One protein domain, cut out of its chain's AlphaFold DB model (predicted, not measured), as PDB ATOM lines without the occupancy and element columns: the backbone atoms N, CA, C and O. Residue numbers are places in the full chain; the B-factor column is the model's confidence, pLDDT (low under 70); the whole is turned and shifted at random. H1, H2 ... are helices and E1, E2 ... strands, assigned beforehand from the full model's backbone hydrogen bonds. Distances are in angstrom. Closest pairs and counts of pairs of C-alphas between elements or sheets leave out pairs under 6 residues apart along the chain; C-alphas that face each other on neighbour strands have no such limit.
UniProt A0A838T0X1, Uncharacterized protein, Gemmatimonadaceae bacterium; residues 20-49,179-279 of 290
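AT A GLANCE: This is residues 20 to 49 and 179 to 279 of the 290 residues of an uncharacterized protein of Gemmatimonadaceae bacterium (UniProt A0A838T0X1). Two strongly twisted five-stranded sheets lie face to face as a sandwich, their strands crossed at 37 degrees, and the long helix H2 covers the first sheet on the face turned away from the second. The short helix H1 only grazes the first sheet. The printed part has 131 residues, with two named helices and eleven named strands in the order E1 to E4, H1, E5 to E10, H2, E11; the class is mixed, helices and strands. The sheets run E10 E1 E2 E3 E11 and E5 E6 E7 E8 E9, both antiparallel throughout. The whole is compact, with a radius of gyration of the C-alphas of 14.5 A and spans of 43 by 39 by 34 A.

IN THESE COORDINATES: E1, residues 20 to 24, begins at C-alpha 20 (28.668, -51.801, 26.761). E2, residues 29 to 35, is 20.2 A long; E3, 38 to 44, 20.3 A; E4 is 47 to 49. After the cut come H1, 181 to 186, E5, 189 to 191, and E6, 194 to 198. E7, 202 to 209, is 22.0 A long, E8, 214 to 221, 22.7 A, and E9, 226 to 232, 17.0 A. E10 is 238 to 241. H2, 249 to 265, is 25.8 A long and begins at C-alpha 249 (29.832, -65.382, 29.349). E11, 270 to 274, ends at C-alpha 274 (36.724, -40.301, 32.503).

HOW THE PARTS SIT: E1 E2 E3 form a meander, each strand the antiparallel neighbour of the one before, with N 23 and O 30 at 2.8 A and N 33 and O 40 at 2.8 A. Edge strands E10, with N 22 and O 240 at 2.8 A, and E11, with N 41 and O 272 at 2.9 A, complete that sheet. H2 is on it, making two layers, at a height over the sheet of 10.6 A; it lies over E2 and E3, slantwise to the strands, at 45 degrees to E2 on the local plane. The closest C-alphas of H2 and E3 are Phe 259 and Ser 44, 5.7 A apart. E4 pairs with no named strand and is near H2. E5 to E9 form the second meander, with N 189 and O 196 at 2.8 A, N 197 and O 204 at 2.8 A, N 205 and O 218 at 2.8 A and N 219 and O 227 at 2.9 A. The facing parts of the sheets are 10.8 A centre to centre. The closest C-alphas of H1 and E10 are Ala 186 and Gln 238, 5.1 A apart. Every O i to N i+4 pair is within hydrogen-bond range in H1, and 10 of 13 in H2.

THE WHOLE: The C-alphas of Val 179 and Ser 277, the two farthest apart, are 43.9 A apart. Residues 50 to 178 are not printed; C-alphas 49 and 179 are 18.3 A apart across this cut. Of the links printed whole, E10 to H2 is short and the others are tight. Mean pLDDT of the printed part is 87.4; residues 263 to 270, 272 to 273 and 275 to 279 are under 70.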
ATOM      1  N   GLU A  20      27.478 -51.022  27.059       97.38
ATOM      2  CA  GLU A  20      28.668 -51.801  26.761       97.38
ATOM      3  C   GLU A  20      28.685 -52.272  25.306       97.38
ATOM      4  O   GLU A  20      27.820 -53.021  24.853       97.38
ATOM      5  N   PHE A  21      29.714 -51.854  24.577       97.50
ATOM      6  CA  PHE A  21      29.868 -52.167  23.163       97.50
ATOM      7  C   PHE A  21      31.331 -52.085  22.736       97.50
ATOM      8  O   PHE A  21      32.174 -51.489  23.413       97.50
ATOM      9  N   LEU A  22      31.623 -52.674  21.584       96.81
ATOM     10  CA  LEU A  22      32.895 -52.526  20.895       96.81
ATOM     11  C   LEU A  22      32.740 -51.552  19.733       96.81
ATOM     12  O   LEU A  22      31.722 -51.553  19.043       96.81
ATOM     13  N   VAL A  23      33.779 -50.768  19.491       95.50
ATOM     14  CA  VAL A  23      33.943 -49.958  18.288       95.50
ATOM     15  C   VAL A  23      35.157 -50.500  17.556       95.50
ATOM     16  O   VAL A  23      36.276 -50.336  18.033       95.50
ATOM     17  N   SER A  24      34.942 -51.169  16.429       93.94
ATOM     18  CA  SER A  24      36.026 -51.655  15.574       93.94
ATOM     19  C   SER A  24      36.290 -50.626  14.481       93.94
ATOM     20  O   SER A  24      35.369 -50.195  13.785       93.94
ATOM     21  N   ALA A  25      37.546 -50.200  14.400       89.38
ATOM     22  CA  ALA A  25      38.112 -49.392  13.333       89.38
ATOM     23  C   ALA A  25      39.147 -50.233  12.566       89.38
ATOM     24  O   ALA A  25      39.413 -51.378  12.934       89.38
ATOM     25  N   SER A  26      39.728 -49.666  11.511       81.06
ATOM     26  CA  SER A  26      40.698 -50.354  10.651       81.06
ATOM     27  C   SER A  26      41.976 -50.795  11.379       81.06
ATOM     28  O   SER A  26      42.483 -51.868  11.090       81.06
ATOM     29  N   ASP A  27      42.475 -49.999  12.330       82.19
ATOM     30  CA  ASP A  27      43.756 -50.221  13.025       82.19
ATOM     31  C   ASP A  27      43.608 -50.747  14.462       82.19
ATOM     32  O   ASP A  27      44.576 -51.182  15.079       82.19
ATOM     33  N   ALA A  28      42.417 -50.634  15.049       90.25
ATOM     34  CA  ALA A  28      42.193 -50.982  16.445       90.25
ATOM     35  C   ALA A  28      40.716 -51.217  16.757       90.25
ATOM     36  O   ALA A  28      39.811 -50.650  16.136       90.25
ATOM     37  N   THR A  29      40.477 -51.963  17.833       94.62
ATOM     38  CA  THR A  29      39.156 -52.088  18.450       94.62
ATOM     39  C   THR A  29      39.150 -51.463  19.845       94.62
ATOM     40  O   THR A  29      40.066 -51.642  20.651       94.62
ATOM     41  N   TYR A  30      38.083 -50.726  20.147       95.25
ATOM     42  CA  TYR A  30      37.848 -50.071  21.428       95.25
ATOM     43  C   TYR A  30      36.697 -50.751  22.164       95.25
ATOM     44  O   TYR A  30      35.577 -50.790  21.661       95.25
ATOM     45  N   TRP A  31      36.943 -51.236  23.373       97.00
ATOM     46  CA  TRP A  31      35.904 -51.714  24.277       97.00
ATOM     47  C   TRP A  31      35.426 -50.563  25.147       97.00
ATOM     48  O   TRP A  31      36.201 -50.028  25.942       97.00
ATOM     49  N   VAL A  32      34.162 -50.181  24.996       96.88
ATOM     50  CA  VAL A  32      33.542 -49.073  25.722       96.88
ATOM     51  C   VAL A  32      32.589 -49.615  26.779       96.88
ATOM     52  O   VAL A  32      31.730 -50.442  26.489       96.88
ATOM     53  N   GLN A  33      32.721 -49.103  27.999       96.56
ATOM     54  CA  GLN A  33      31.781 -49.295  29.099       96.56
ATOM     55  C   GLN A  33      31.375 -47.934  29.668       96.56
ATOM     56  O   GLN A  33      32.233 -47.081  29.923       96.56
ATOM     57  N   SER A  34      30.082 -47.725  29.914       95.31
ATOM     58  CA  SER A  34      29.550 -46.495  30.510       95.31
ATOM     59  C   SER A  34      28.552 -46.740  31.637       95.31
ATOM     60  O   SER A  34      27.988 -47.822  31.776       95.31
ATOM     61  N   GLY A  35      28.336 -45.717  32.468       92.12
ATOM     62  CA  GLY A  35      27.293 -45.700  33.494       92.12
ATOM     63  C   GLY A  35      27.554 -44.651  34.576       92.12
ATOM     64  O   GLY A  35      28.280 -43.681  34.359       92.12
ATOM     65  N   ALA A  36      27.030 -44.878  35.786       88.88
ATOM     66  CA  ALA A  36      27.136 -43.950  36.924       88.88
ATOM     67  C   ALA A  36      28.558 -43.470  37.253       88.88
ATOM     68  O   ALA A  36      28.755 -42.346  37.709       88.88
ATOM     69  N   ARG A  37      29.563 -44.311  36.992       87.44
ATOM     70  CA  ARG A  37      30.976 -44.005  37.260       87.44
ATOM     71  C   ARG A  37      31.665 -43.223  36.131       87.44
ATOM     72  O   ARG A  37      32.798 -42.784  36.314       87.44
ATOM     73  N   GLY A  38      30.988 -42.995  35.004       89.62
ATOM     74  CA  GLY A  38      31.540 -42.380  33.797       89.62
ATOM     75  C   GLY A  38      31.857 -43.415  32.717       89.62
ATOM     76  O   GLY A  38      31.141 -44.408  32.599       89.62
ATOM     77  N   PHE A  39      32.920 -43.180  31.945       91.75
ATOM     78  CA  PHE A  39      33.362 -44.055  30.852       91.75
ATOM     79  C   PHE A  39      34.658 -44.787  31.185       91.75
ATOM     80  O   PHE A  39      35.572 -44.194  31.761       91.75
ATOM     81  N   HIS A  40      34.747 -46.036  30.738       94.00
ATOM     82  CA  HIS A  40      35.977 -46.818  30.656       94.00
ATOM     83  C   HIS A  40      36.130 -47.287  29.212       94.00
ATOM     84  O   HIS A  40      35.212 -47.890  28.657       94.00
ATOM     85  N   ILE A  41      37.259 -46.960  28.591       94.50
ATOM     86  CA  ILE A  41      37.539 -47.285  27.193       94.50
ATOM     87  C   ILE A  41      38.890 -47.982  27.132       94.50
ATOM     88  O   ILE A  41      39.897 -47.408  27.549       94.50
ATOM     89  N   ARG A  42      38.914 -49.206  26.608       93.75
ATOM     90  CA  ARG A  42      40.132 -49.997  26.404       93.75
ATOM     91  C   ARG A  42      40.397 -50.165  24.912       93.75
ATOM     92  O   ARG A  42      39.537 -50.688  24.215       93.75
ATOM     93  N   ARG A  43      41.565 -49.745  24.432       92.19
ATOM     94  CA  ARG A  43      42.028 -49.929  23.046       92.19
ATOM     95  C   ARG A  43      42.884 -51.191  22.937       92.19
ATOM     96  O   ARG A  43      43.703 -51.430  23.819       92.19
ATOM     97  N   SER A  44      42.726 -51.938  21.850       92.50
ATOM     98  CA  SER A  44      43.560 -53.083  21.472       92.50
ATOM     99  C   SER A  44      43.824 -53.051  19.957       92.50
ATOM    100  O   SER A  44      42.905 -52.660  19.231       92.50
ATOM    101  N   PRO A  45      45.015 -53.451  19.465       91.81
ATOM    102  CA  PRO A  45      45.303 -53.551  18.026       91.81
ATOM    103  C   PRO A  45      44.552 -54.711  17.340       91.81
ATOM    104  O   PRO A  45      44.731 -54.965  16.157       91.81
ATOM    105  N   LEU A  46      43.680 -55.410  18.071       92.94
ATOM    106  CA  LEU A  46      42.796 -56.446  17.552       92.94
ATOM    107  C   LEU A  46      41.928 -55.923  16.392       92.94
ATOM    108  O   LEU A  46      41.031 -55.098  16.605       92.94
ATOM    109  N   ILE A  47      42.135 -56.463  15.190       94.38
ATOM    110  CA  ILE A  47      41.259 -56.249  14.034       94.38
ATOM    111  C   ILE A  47      40.115 -57.259  14.114       94.38
ATOM    112  O   ILE A  47      40.309 -58.467  13.980       94.38
ATOM    113  N   LEU A  48      38.907 -56.758  14.368       95.38
ATOM    114  CA  LEU A  48      37.758 -57.582  14.729       95.38
ATOM    115  C   LEU A  48      36.710 -57.622  13.614       95.38
ATOM    116  O   LEU A  48      36.252 -56.588  13.130       95.38
ATOM    117  N   ALA A  49      36.254 -58.825  13.281       95.12
ATOM    118  CA  ALA A  49      35.111 -59.063  12.410       95.12
ATOM    119  C   ALA A  49      33.998 -59.813  13.150       95.12
ATOM    120  O   ALA A  49      34.234 -60.501  14.146       95.12
ATOM    121  N   VAL A 179      24.359 -55.108  -1.193       93.94
ATOM    122  CA  VAL A 179      23.063 -55.745  -0.911       93.94
ATOM    123  C   VAL A 179      23.092 -56.661   0.314       93.94
ATOM    124  O   VAL A 179      22.030 -57.098   0.753       93.94
ATOM    125  N   ASP A 180      24.268 -56.939   0.886       94.94
ATOM    126  CA  ASP A 180      24.397 -57.817   2.048       94.94
ATOM    127  C   ASP A 180      23.863 -57.119   3.315       94.94
ATOM    128  O   ASP A 180      24.372 -56.059   3.703       94.94
ATOM    129  N   PRO A 181      22.848 -57.688   3.992       93.38
ATOM    130  CA  PRO A 181      22.279 -57.083   5.189       93.38
ATOM    131  C   PRO A 181      23.306 -56.928   6.318       93.38
ATOM    132  O   PRO A 181      23.271 -55.916   7.013       93.38
ATOM    133  N   ALA A 182      24.257 -57.859   6.461       92.75
ATOM    134  CA  ALA A 182      25.270 -57.794   7.511       92.75
ATOM    135  C   ALA A 182      26.273 -56.652   7.270       92.75
ATOM    136  O   ALA A 182      26.669 -55.967   8.210       92.75
ATOM    137  N   ALA A 183      26.646 -56.392   6.011       92.94
ATOM    138  CA  ALA A 183      27.487 -55.242   5.669       92.94
ATOM    139  C   ALA A 183      26.741 -53.910   5.869       92.94
ATOM    140  O   ALA A 183      27.299 -52.937   6.389       92.94
ATOM    141  N   ARG A 184      25.453 -53.864   5.498       91.56
ATOM    142  CA  ARG A 184      24.601 -52.681   5.696       91.56
ATOM    143  C   ARG A 184      24.427 -52.340   7.173       91.56
ATOM    144  O   ARG A 184      24.558 -51.172   7.532       91.56
ATOM    145  N   GLU A 185      24.163 -53.342   8.008       91.06
ATOM    146  CA  GLU A 185      24.071 -53.185   9.460       91.06
ATOM    147  C   GLU A 185      25.395 -52.685  10.048       91.06
ATOM    148  O   GLU A 185      25.405 -51.684  10.766       91.06
ATOM    149  N   ALA A 186      26.520 -53.307   9.670       92.75
ATOM    150  CA  ALA A 186      27.847 -52.929  10.154       92.75
ATOM    151  C   ALA A 186      28.186 -51.460   9.857       92.75
ATOM    152  O   ALA A 186      28.751 -50.773  10.707       92.75
ATOM    153  N   THR A 187      27.764 -50.938   8.700       91.12
ATOM    154  CA  THR A 187      28.015 -49.534   8.336       91.12
ATOM    155  C   THR A 187      27.185 -48.546   9.187       91.12
ATOM    156  O   THR A 187      27.469 -47.349   9.198       91.12
ATOM    157  N   GLY A 188      26.124 -48.986   9.872       92.38
ATOM    158  CA  GLY A 188      25.172 -48.112  10.575       92.38
ATOM    159  C   GLY A 188      24.244 -47.347   9.621       92.38
ATOM    160  O   GLY A 188      24.336 -47.481   8.407       92.38
ATOM    161  N   ALA A 189      23.339 -46.517  10.128       92.06
ATOM    162  CA  ALA A 189      22.496 -45.637   9.317       92.06
ATOM    163  C   ALA A 189      23.191 -44.286   9.040       92.06
ATOM    164  O   ALA A 189      23.967 -43.817   9.879       92.06
ATOM    165  N   PRO A 190      22.916 -43.612   7.907       89.94
ATOM    166  CA  PRO A 190      23.335 -42.228   7.702       89.94
ATOM    167  C   PRO A 190      22.793 -41.287   8.792       89.94
ATOM    168  O   PRO A 190      21.674 -41.449   9.276       89.94
ATOM    169  N   SER A 191      23.586 -40.283   9.160       85.12
ATOM    170  CA  SER A 191      23.231 -39.202  10.088       85.12
ATOM    171  C   SER A 191      23.744 -37.865   9.539       85.12
ATOM    172  O   SER A 191      24.605 -37.853   8.662       85.12
ATOM    173  N   VAL A 192      23.249 -36.736  10.065       77.94
ATOM    174  CA  VAL A 192      23.493 -35.365   9.553       77.94
ATOM    175  C   VAL A 192      24.975 -35.059   9.285       77.94
ATOM    176  O   VAL A 192      25.293 -34.328   8.357       77.94
ATOM    177  N   SER A 193      25.891 -35.625  10.076       77.38
ATOM    178  CA  SER A 193      27.336 -35.393   9.951       77.38
ATOM    179  C   SER A 193      28.176 -36.669  10.126       77.38
ATOM    180  O   SER A 193      29.304 -36.594  10.619       77.38
ATOM    181  N   GLY A 194      27.618 -37.846   9.818       87.38
ATOM    182  CA  GLY A 194      28.310 -39.127   9.996       87.38
ATOM    183  C   GLY A 194      27.383 -40.341   9.972       87.38
ATOM    184  O   GLY A 194      26.480 -40.422   9.139       87.38
ATOM    185  N   ARG A 195      27.611 -41.301  10.873       93.44
ATOM    186  CA  ARG A 195      26.858 -42.564  10.963       93.44
ATOM    187  C   ARG A 195      26.206 -42.722  12.334       93.44
ATOM    188  O   ARG A 195      26.657 -42.127  13.310       93.44
ATOM    189  N   ARG A 196      25.142 -43.518  12.403       95.19
ATOM    190  CA  ARG A 196      24.411 -43.855  13.629       95.19
ATOM    191  C   ARG A 196      24.188 -45.360  13.707       95.19
ATOM    192  O   ARG A 196      23.580 -45.933  12.810       95.19
ATOM    193  N   TRP A 197      24.574 -45.964  14.818       96.12
ATOM    194  CA  TRP A 197      24.185 -47.317  15.199       96.12
ATOM    195  C   TRP A 197      23.164 -47.208  16.323       96.12
ATOM    196  O   TRP A 197      23.427 -46.577  17.346       96.12
ATOM    197  N   HIS A 198      21.980 -47.764  16.090       95.12
ATOM    198  CA  HIS A 198      20.871 -47.702  17.032       95.12
ATOM    199  C   HIS A 198      20.877 -48.926  17.951       95.12
ATOM    200  O   HIS A 198      20.974 -50.053  17.470       95.12
ATOM    201  N   ASN A 199      20.742 -48.685  19.251       94.31
ATOM    202  CA  ASN A 199      20.400 -49.666  20.269       94.31
ATOM    203  C   ASN A 199      19.089 -49.213  20.939       94.31
ATOM    204  O   ASN A 199      18.764 -48.024  20.953       94.31
ATOM    205  N   GLU A 200      18.323 -50.135  21.518       91.12
ATOM    206  CA  GLU A 200      17.026 -49.813  22.134       91.12
ATOM    207  C   GLU A 200      17.134 -48.759  23.251       91.12
ATOM    208  O   GLU A 200      16.201 -47.990  23.479       91.12
ATOM    209  N   GLN A 201      18.274 -48.704  23.949       91.38
ATOM    210  CA  GLN A 201      18.472 -47.819  25.102       91.38
ATOM    211  C   GLN A 201      19.287 -46.555  24.784       91.38
ATOM    212  O   GLN A 201      19.174 -45.544  25.490       91.38
ATOM    213  N   TYR A 202      20.114 -46.599  23.739       95.81
ATOM    214  CA  TYR A 202      21.052 -45.543  23.367       95.81
ATOM    215  C   TYR A 202      21.463 -45.656  21.891       95.81
ATOM    216  O   TYR A 202      21.239 -46.659  21.234       95.81
ATOM    217  N   ASP A 203      22.099 -44.627  21.349       96.50
ATOM    218  CA  ASP A 203      22.747 -44.673  20.044       96.50
ATOM    219  C   ASP A 203      24.250 -44.464  20.191       96.50
ATOM    220  O   ASP A 203      24.710 -43.700  21.043       96.50
ATOM    221  N   VAL A 204      25.008 -45.060  19.276       96.56
ATOM    222  CA  VAL A 204      26.390 -44.660  19.002       96.56
ATOM    223  C   VAL A 204      26.397 -43.873  17.701       96.56
ATOM    224  O   VAL A 204      25.808 -44.288  16.704       96.56
ATOM    225  N   ILE A 205      27.034 -42.709  17.707       95.25
ATOM    226  CA  ILE A 205      27.058 -41.786  16.573       95.25
ATOM    227  C   ILE A 205      28.497 -41.405  16.284       95.25
ATOM    228  O   ILE A 205      29.278 -41.157  17.204       95.25
ATOM    229  N   THR A 206      28.834 -41.295  15.006       93.38
ATOM    230  CA  THR A 206      30.059 -40.631  14.572       93.38
ATOM    231  C   THR A 206      29.748 -39.244  14.034       93.38
ATOM    232  O   THR A 206      28.767 -39.031  13.319       93.38
ATOM    233  N   ARG A 207      30.601 -38.279  14.376       90.31
ATOM    234  CA  ARG A 207      30.595 -36.938  13.786       90.31
ATOM    235  C   ARG A 207      31.956 -36.676  13.157       90.31
ATOM    236  O   ARG A 207      32.968 -36.795  13.843       90.31
ATOM    237  N   ALA A 208      31.979 -36.357  11.869       87.44
ATOM    238  CA  ALA A 208      33.215 -35.987  11.189       87.44
ATOM    239  C   ALA A 208      33.789 -34.690  11.786       87.44
ATOM    240  O   ALA A 208      33.066 -33.715  11.986       87.44
ATOM    241  N   ASP A 209      35.089 -34.690  12.061       85.88
ATOM    242  CA  ASP A 209      35.889 -33.520  12.419       85.88
ATOM    243  C   ASP A 209      36.883 -33.298  11.274       85.88
ATOM    244  O   ASP A 209      37.937 -33.936  11.200       85.88
ATOM    245  N   THR A 210      36.504 -32.431  10.335       82.19
ATOM    246  CA  THR A 210      37.279 -32.170   9.113       82.19
ATOM    247  C   THR A 210      38.625 -31.513   9.400       82.19
ATOM    248  O   THR A 210      39.560 -31.698   8.630       82.19
ATOM    249  N   ILE A 211      38.755 -30.798  10.522       84.44
ATOM    250  CA  ILE A 211      40.008 -30.146  10.925       84.44
ATOM    251  C   ILE A 211      41.026 -31.199  11.366       84.44
ATOM    252  O   ILE A 211      42.207 -31.099  11.048       84.44
ATOM    253  N   LYS A 212      40.573 -32.219  12.100       83.00
ATOM    254  CA  LYS A 212      41.442 -33.280  12.632       83.00
ATOM    255  C   LYS A 212      41.559 -34.501  11.724       83.00
ATOM    256  O   LYS A 212      42.259 -35.437  12.100       83.00
ATOM    257  N   ASN A 213      40.861 -34.503  10.586       85.06
ATOM    258  CA  ASN A 213      40.702 -35.660   9.705       85.06
ATOM    259  C   ASN A 213      40.372 -36.944  10.494       85.06
ATOM    260  O   ASN A 213      41.048 -37.964  10.383       85.06
ATOM    261  N   ALA A 214      39.388 -36.846  11.388       88.44
ATOM    262  CA  ALA A 214      39.022 -37.916  12.308       88.44
ATOM    263  C   ALA A 214      37.528 -37.853  12.652       88.44
ATOM    264  O   ALA A 214      36.852 -36.856  12.404       88.44
ATOM    265  N   HIS A 215      37.007 -38.907  13.268       90.62
ATOM    266  CA  HIS A 215      35.610 -39.015  13.665       90.62
ATOM    267  C   HIS A 215      35.480 -38.997  15.184       90.62
ATOM    268  O   HIS A 215      36.083 -39.804  15.890       90.62
ATOM    269  N   ALA A 216      34.667 -38.077  15.700       92.31
ATOM    270  CA  ALA A 216      34.261 -38.094  17.094       92.31
ATOM    271  C   ALA A 216      33.230 -39.202  17.303       92.31
ATOM    272  O   ALA A 216      32.176 -39.182  16.667       92.31
ATOM    273  N   VAL A 217      33.514 -40.128  18.217       94.19
ATOM    274  CA  VAL A 217      32.549 -41.144  18.652       94.19
ATOM    275  C   VAL A 217      31.754 -40.582  19.823       94.19
ATOM    276  O   VAL A 217      32.325 -40.064  20.788       94.19
ATOM    277  N   VAL A 218      30.432 -40.661  19.729       94.88
ATOM    278  CA  VAL A 218      29.488 -40.063  20.671       94.88
ATOM    279  C   VAL A 218      28.467 -41.109  21.100       94.88
ATOM    280  O   VAL A 218      27.851 -41.759  20.259       94.88
ATOM    281  N   LEU A 219      28.272 -41.242  22.409       95.88
ATOM    282  CA  LEU A 219      27.150 -41.968  22.992       95.88
ATOM    283  C   LEU A 219      25.972 -41.007  23.137       95.88
ATOM    284  O   LEU A 219      26.150 -39.917  23.678       95.88
ATOM    285  N   ARG A 220      24.779 -41.398  22.690       94.94
ATOM    286  CA  ARG A 220      23.558 -40.601  22.830       94.94
ATOM    287  C   ARG A 220      22.465 -41.404  23.515       94.94
ATOM    288  O   ARG A 220      22.211 -42.527  23.111       94.94
ATOM    289  N   ASP A 221      21.792 -40.854  24.518       93.69
ATOM    290  CA  ASP A 221      20.644 -41.537  25.132       93.69
ATOM    291  C   ASP A 221      19.320 -41.266  24.392       93.69
ATOM    292  O   ASP A 221      19.239 -40.428  23.493       93.69
ATOM    293  N   HIS A 222      18.245 -41.938  24.814       89.94
ATOM    294  CA  HIS A 222      16.890 -41.731  24.281       89.94
ATOM    295  C   HIS A 222      16.345 -40.300  24.459       89.94
ATOM    296  O   HIS A 222      15.378 -39.927  23.799       89.94
ATOM    297  N   ARG A 223      16.939 -39.490  25.348       90.56
ATOM    298  CA  ARG A 223      16.572 -38.079  25.564       90.56
ATOM    299  C   ARG A 223      17.379 -37.129  24.680       90.56
ATOM    300  O   ARG A 223      17.221 -35.918  24.796       90.56
ATOM    301  N   GLY A 224      18.254 -37.658  23.824       89.94
ATOM    302  CA  GLY A 224      19.108 -36.878  22.937       89.94
ATOM    303  C   GLY A 224      20.321 -36.250  23.623       89.94
ATOM    304  O   GLY A 224      20.979 -35.408  23.017       89.94
ATOM    305  N   ARG A 225      20.641 -36.635  24.865       91.94
ATOM    306  CA  ARG A 225      21.853 -36.165  25.550       91.94
ATOM    307  C   ARG A 225      23.060 -36.883  24.964       91.94
ATOM    308  O   ARG A 225      23.022 -38.099  24.807       91.94
ATOM    309  N   GLU A 226      24.108 -36.133  24.635       92.69
ATOM    310  CA  GLU A 226      25.290 -36.645  23.937       92.69
ATOM    311  C   GLU A 226      26.548 -36.564  24.806       92.69
ATOM    312  O   GLU A 226      26.871 -35.513  25.360       92.69
ATOM    313  N   TRP A 227      27.314 -37.652  24.854       93.38
ATOM    314  CA  TRP A 227      28.600 -37.739  25.537       93.38
ATOM    315  C   TRP A 227      29.696 -38.170  24.560       93.38
ATOM    316  O   TRP A 227      29.641 -39.250  23.973       93.38
ATOM    317  N   ARG A 228      30.727 -37.334  24.394       92.31
ATOM    318  CA  ARG A 228      31.870 -37.634  23.520       92.31
ATOM    319  C   ARG A 228      32.804 -38.648  24.183       92.31
ATOM    320  O   ARG A 228      33.324 -38.384  25.266       92.31
ATOM    321  N   LEU A 229      33.049 -39.760  23.496       92.00
ATOM    322  CA  LEU A 229      33.896 -40.861  23.957       92.00
ATOM    323  C   LEU A 229      35.359 -40.667  23.554       92.00
ATOM    324  O   LEU A 229      36.260 -40.916  24.349       92.00
ATOM    325  N   GLY A 230      35.602 -40.180  22.337       90.06
ATOM    326  CA  GLY A 230      36.953 -40.019  21.807       90.06
ATOM    327  C   GLY A 230      36.972 -39.657  20.328       90.06
ATOM    328  O   GLY A 230      35.936 -39.315  19.756       90.06
ATOM    329  N   MET A 231      38.165 -39.713  19.739       89.88
ATOM    330  CA  MET A 231      38.399 -39.562  18.302       89.88
ATOM    331  C   MET A 231      38.950 -40.861  17.737       89.88
ATOM    332  O   MET A 231      39.815 -41.471  18.360       89.88
ATOM    333  N   VAL A 232      38.497 -41.231  16.545       88.50
ATOM    334  CA  VAL A 232      39.018 -42.360  15.774       88.50
ATOM    335  C   VAL A 232      39.417 -41.856  14.392       88.50
ATOM    336  O   VAL A 232      38.697 -41.054  13.800       88.50
ATOM    337  N   LYS A 233      40.589 -42.264  13.898       85.06
ATOM    338  CA  LYS A 233      41.124 -41.789  12.608       85.06
ATOM    339  C   LYS A 233      40.461 -42.453  11.395       85.06
ATOM    340  O   LYS A 233      40.537 -41.915  10.300       85.06
ATOM    341  N   SER A 234      39.795 -43.589  11.588       81.38
ATOM    342  CA  SER A 234      39.128 -44.309  10.505       81.38
ATOM    343  C   SER A 234      37.754 -43.725  10.174       81.38
ATOM    344  O   SER A 234      36.977 -43.379  11.067       81.38
ATOM    345  N   GLN A 235      37.448 -43.643   8.878       74.44
ATOM    346  CA  GLN A 235      36.118 -43.271   8.376       74.44
ATOM    347  C   GLN A 235      35.144 -44.449   8.388       74.44
ATOM    348  O   GLN A 235      33.926 -44.258   8.422       74.44
ATOM    349  N   MET A 236      35.682 -45.667   8.349       81.81
ATOM    350  CA  MET A 236      34.903 -46.888   8.375       81.81
ATOM    351  C   MET A 236      35.047 -47.520   9.750       81.81
ATOM    352  O   MET A 236      36.123 -47.909  10.188       81.81
ATOM    353  N   MET A 237      33.931 -47.551  10.460       90.75
ATOM    354  CA  MET A 237      33.840 -48.084  11.806       90.75
ATOM    355  C   MET A 237      32.605 -48.965  11.868       90.75
ATOM    356  O   MET A 237      31.652 -48.748  11.119       90.75
ATOM    357  N   GLN A 238      32.603 -49.915  12.786       94.19
ATOM    358  CA  GLN A 238      31.437 -50.735  13.086       94.19
ATOM    359  C   GLN A 238      31.284 -50.877  14.596       94.19
ATOM    360  O   GLN A 238      32.258 -50.803  15.351       94.19
ATOM    361  N   VAL A 239      30.041 -51.055  15.036       95.75
ATOM    362  CA  VAL A 239      29.698 -51.183  16.452       95.75
ATOM    363  C   VAL A 239      29.180 -52.586  16.724       95.75
ATOM    364  O   VAL A 239      28.281 -53.062  16.033       95.75
ATOM    365  N   PHE A 240      29.727 -53.235  17.751       95.94
ATOM    366  CA  PHE A 240      29.248 -54.526  18.236       95.94
ATOM    367  C   PHE A 240      28.667 -54.371  19.640       95.94
ATOM    368  O   PHE A 240      29.397 -54.088  20.590       95.94
ATOM    369  N   TRP A 241      27.359 -54.563  19.780       96.00
ATOM    370  CA  TRP A 241      26.674 -54.516  21.074       96.00
ATOM    371  C   TRP A 241      27.067 -55.709  21.950       96.00
ATOM    372  O   TRP A 241      27.115 -56.840  21.460       96.00
ATOM    373  N   LEU A 242      27.337 -55.464  23.237       96.06
ATOM    374  CA  LEU A 242      27.658 -56.511  24.220       96.06
ATOM    375  C   LEU A 242      26.615 -56.625  25.344       96.06
ATOM    376  O   LEU A 242      26.627 -57.595  26.110       96.06
ATOM    377  N   ASP A 243      25.736 -55.634  25.460       94.75
ATOM    378  CA  ASP A 243      24.716 -55.495  26.499       94.75
ATOM    379  C   ASP A 243      23.291 -55.777  26.005       94.75
ATOM    380  O   ASP A 243      22.484 -56.287  26.784       94.75
ATOM    381  N   ASN A 244      22.983 -55.493  24.736       90.06
ATOM    382  CA  ASN A 244      21.674 -55.759  24.145       90.06
ATOM    383  C   ASN A 244      21.759 -56.207  22.663       90.06
ATOM    384  O   ASN A 244      22.016 -55.370  21.795       90.06
ATOM    385  N   PRO A 245      21.535 -57.505  22.359       87.56
ATOM    386  CA  PRO A 245      21.389 -58.587  23.329       87.56
ATOM    387  C   PRO A 245      22.690 -58.790  24.110       87.56
ATOM    388  O   PRO A 245      23.789 -58.576  23.593       87.56
ATOM    389  N   LYS A 246      22.568 -59.220  25.366       91.25
ATOM    390  CA  LYS A 246      23.737 -59.510  26.192       91.25
ATOM    391  C   LYS A 246      24.508 -60.684  25.588       91.25
ATOM    392  O   LYS A 246      23.932 -61.751  25.380       91.25
ATOM    393  N   VAL A 247      25.806 -60.499  25.348       93.75
ATOM    394  CA  VAL A 247      26.682 -61.614  24.959       93.75
ATOM    395  C   VAL A 247      26.793 -62.612  26.106       93.75
ATOM    396  O   VAL A 247      26.849 -62.220  27.278       93.75
ATOM    397  N   ASP A 248      26.831 -63.902  25.780       94.81
ATOM    398  CA  ASP A 248      27.049 -64.924  26.791       94.81
ATOM    399  C   ASP A 248      28.453 -64.814  27.410       94.81
ATOM    400  O   ASP A 248      29.367 -64.149  26.908       94.81
ATOM    401  N   GLU A 249      28.609 -65.461  28.560       95.50
ATOM    402  CA  GLU A 249      29.832 -65.382  29.349       95.50
ATOM    403  C   GLU A 249      31.036 -66.018  28.633       95.50
ATOM    404  O   GLU A 249      32.174 -65.590  28.829       95.50
ATOM    405  N   HIS A 250      30.814 -67.025  27.785       96.00
ATOM    406  CA  HIS A 250      31.895 -67.668  27.050       96.00
ATOM    407  C   HIS A 250      32.456 -66.732  25.978       96.00
ATOM    408  O   HIS A 250      33.661 -66.472  25.990       96.00
ATOM    409  N   THR A 251      31.596 -66.145  25.140       95.88
ATOM    410  CA  THR A 251      31.991 -65.132  24.151       95.88
ATOM    411  C   THR A 251      32.656 -63.929  24.815       95.88
ATOM    412  O   THR A 251      33.690 -63.452  24.345       95.88
ATOM    413  N   ARG A 252      32.120 -63.459  25.948       95.88
ATOM    414  CA  ARG A 252      32.704 -62.346  26.711       95.88
ATOM    415  C   ARG A 252      34.128 -62.641  27.180       95.88
ATOM    416  O   ARG A 252      35.005 -61.788  27.029       95.88
ATOM    417  N   ARG A 253      34.375 -63.833  27.734       96.69
ATOM    418  CA  ARG A 253      35.724 -64.253  28.150       96.69
ATOM    419  C   ARG A 253      36.674 -64.369  26.963       96.69
ATOM    420  O   ARG A 253      37.799 -63.887  27.063       96.69
ATOM    421  N   SER A 254      36.218 -64.935  25.847       97.06
ATOM    422  CA  SER A 254      36.998 -65.035  24.608       97.06
ATOM    423  C   SER A 254      37.418 -63.670  24.063       97.06
ATOM    424  O   SER A 254      38.598 -63.467  23.782       97.06
ATOM    425  N   LEU A 255      36.495 -62.705  23.998       96.50
ATOM    426  CA  LEU A 255      36.810 -61.322  23.622       96.50
ATOM    427  C   LEU A 255      37.826 -60.699  24.581       96.50
ATOM    428  O   LEU A 255      38.773 -60.052  24.149       96.50
ATOM    429  N   MET A 256      37.649 -60.886  25.891       94.94
ATOM    430  CA  MET A 256      38.560 -60.310  26.880       94.94
ATOM    431  C   MET A 256      39.969 -60.898  26.791       94.94
ATOM    432  O   MET A 256      40.932 -60.142  26.916       94.94
ATOM    433  N   ARG A 257      40.082 -62.206  26.543       95.00
ATOM    434  CA  ARG A 257      41.353 -62.880  26.263       95.00
ATOM    435  C   ARG A 257      42.016 -62.286  25.018       95.00
ATOM    436  O   ARG A 257      43.126 -61.786  25.136       95.00
ATOM    437  N   ALA A 258      41.308 -62.235  23.889       94.31
ATOM    438  CA  ALA A 258      41.843 -61.701  22.633       94.31
ATOM    439  C   ALA A 258      42.319 -60.243  22.769       94.31
ATOM    440  O   ALA A 258      43.406 -59.892  22.329       94.31
ATOM    441  N   PHE A 259      41.549 -59.399  23.465       92.56
ATOM    442  CA  PHE A 259      41.948 -58.016  23.750       92.56
ATOM    443  C   PHE A 259      43.268 -57.911  24.519       92.56
ATOM    444  O   PHE A 259      44.016 -56.961  24.292       92.56
ATOM    445  N   ASN A 260      43.512 -58.839  25.448       89.06
ATOM    446  CA  ASN A 260      44.727 -58.871  26.254       89.06
ATOM    447  C   ASN A 260      45.904 -59.499  25.491       89.06
ATOM    448  O   ASN A 260      47.029 -59.074  25.695       89.06
ATOM    449  N   GLU A 261      45.661 -60.490  24.631       88.75
ATOM    450  CA  GLU A 261      46.705 -61.183  23.858       88.75
ATOM    451  C   GLU A 261      47.201 -60.364  22.665       88.75
ATOM    452  O   GLU A 261      48.383 -60.422  22.333       88.75
ATOM    453  N   ALA A 262      46.340 -59.535  22.071       81.81
ATOM    454  CA  ALA A 262      46.698 -58.697  20.929       81.81
ATOM    455  C   ALA A 262      47.835 -57.691  21.227       81.81
ATOM    456  O   ALA A 262      48.427 -57.145  20.304       81.81
ATOM    457  N   THR A 263      48.203 -57.471  22.498       65.75
ATOM    458  CA  THR A 263      49.380 -56.657  22.855       65.75
ATOM    459  C   THR A 263      50.712 -57.295  22.490       65.75
ATOM    460  O   THR A 263      51.718 -56.595  22.414       65.75
ATOM    461  N   THR A 264      50.738 -58.614  22.294       58.88
ATOM    462  CA  THR A 264      51.961 -59.356  21.966       58.88
ATOM    463  C   THR A 264      52.479 -59.011  20.564       58.88
ATOM    464  O   THR A 264      53.663 -59.181  20.303       58.88
ATOM    465  N   TYR A 265      51.628 -58.456  19.691       54.31
ATOM    466  CA  TYR A 265      51.948 -58.133  18.296       54.31
ATOM    467  C   TYR A 265      52.451 -56.694  18.062       54.31
ATOM    468  O   TYR A 265      52.547 -56.265  16.920       54.31
ATOM    469  N   GLY A 266      52.792 -55.942  19.120       42.47
ATOM    470  CA  GLY A 266      53.629 -54.738  18.985       42.47
ATOM    471  C   GLY A 266      53.092 -53.433  19.583       42.47
ATOM    472  O   GLY A 266      53.888 -52.526  19.816       42.47
ATOM    473  N   GLU A 267      51.800 -53.322  19.925       50.22
ATOM    474  CA  GLU A 267      51.267 -52.136  20.625       50.22
ATOM    475  C   GLU A 267      50.609 -52.474  21.978       50.22
ATOM    476  O   GLU A 267      49.744 -53.352  22.052       50.22
ATOM    477  N   PRO A 268      50.946 -51.757  23.072       47.34
ATOM    478  CA  PRO A 268      50.331 -51.992  24.373       47.34
ATOM    479  C   PRO A 268      48.867 -51.536  24.394       47.34
ATOM    480  O   PRO A 268      48.502 -50.487  23.858       47.34
ATOM    481  N   VAL A 269      48.025 -52.288  25.107       58.94
ATOM    482  CA  VAL A 269      46.638 -51.901  25.393       58.94
ATOM    483  C   VAL A 269      46.623 -50.564  26.131       58.94
ATOM    484  O   VAL A 269      47.249 -50.403  27.181       58.94
ATOM    485  N   GLN A 270      45.852 -49.610  25.612       63.66
ATOM    486  CA  GLN A 270      45.675 -48.300  26.236       63.66
ATOM    487  C   GLN A 270      44.324 -48.240  26.947       63.66
ATOM    488  O   GLN A 270      43.281 -48.529  26.355       63.66
ATOM    489  N   LEU A 271      44.337 -47.842  28.220       70.81
ATOM    490  CA  LEU A 271      43.135 -47.643  29.026       70.81
ATOM    491  C   LEU A 271      42.908 -46.151  29.268       70.81
ATOM    492  O   LEU A 271      43.752 -45.466  29.841       70.81
ATOM    493  N   ALA A 272      41.728 -45.667  28.894       66.75
ATOM    494  CA  ALA A 272      41.252 -44.338  29.242       66.75
ATOM    495  C   ALA A 272      40.037 -44.446  30.171       66.75
ATOM    496  O   ALA A 272      39.121 -45.237  29.939       66.75
ATOM    497  N   SER A 273      40.004 -43.622  31.220       64.81
ATOM    498  CA  SER A 273      38.829 -43.471  32.080       64.81
ATOM    499  C   SER A 273      38.495 -41.998  32.272       64.81
ATOM    500  O   SER A 273      39.385 -41.156  32.408       64.81
ATOM    501  N   ARG A 274      37.201 -41.667  32.261       70.38
ATOM    502  CA  ARG A 274      36.724 -40.301  32.503       70.38
ATOM    503  C   ARG A 274      35.520 -40.322  33.432       70.38
ATOM    504  O   ARG A 274      34.522 -40.977  33.141       70.38
ATOM    505  N   ARG A 275      35.615 -39.594  34.550       65.38
ATOM    506  CA  ARG A 275      34.572 -39.541  35.589       65.38
ATOM    507  C   ARG A 275      33.328 -38.801  35.103       65.38
ATOM    508  O   ARG A 275      33.451 -37.795  34.400       65.38
ATOM    509  N   ALA A 276      32.158 -39.252  35.562       59.69
ATOM    510  CA  ALA A 276      30.855 -38.669  35.234       59.69
ATOM    511  C   ALA A 276      30.787 -37.146  35.458       59.69
ATOM    512  O   ALA A 276      30.331 -36.427  34.582       59.69
ATOM    513  N   SER A 277      31.356 -36.651  36.561       50.38
ATOM    514  CA  SER A 277      31.386 -35.226  36.939       50.38
ATOM    515  C   SER A 277      32.289 -34.329  36.077       50.38
ATOM    516  O   SER A 277      32.511 -33.172  36.413       50.38
ATOM    517  N   SER A 278      32.925 -34.884  35.043       52.47
ATOM    518  CA  SER A 278      33.779 -34.141  34.105       52.47
ATOM    519  C   SER A 278      33.211 -34.135  32.686       52.47
ATOM    520  O   SER A 278      33.865 -33.647  31.758       52.47
ATOM    521  N   LEU A 279      32.032 -34.731  32.497       57.16
ATOM    522  CA  LEU A 279      31.388 -34.926  31.212       57.16
ATOM    523  C   LEU A 279      30.254 -33.923  31.061       57.16
ATOM    524  O   LEU A 279      29.131 -34.160  31.493       57.16
TER     525      LEU A 279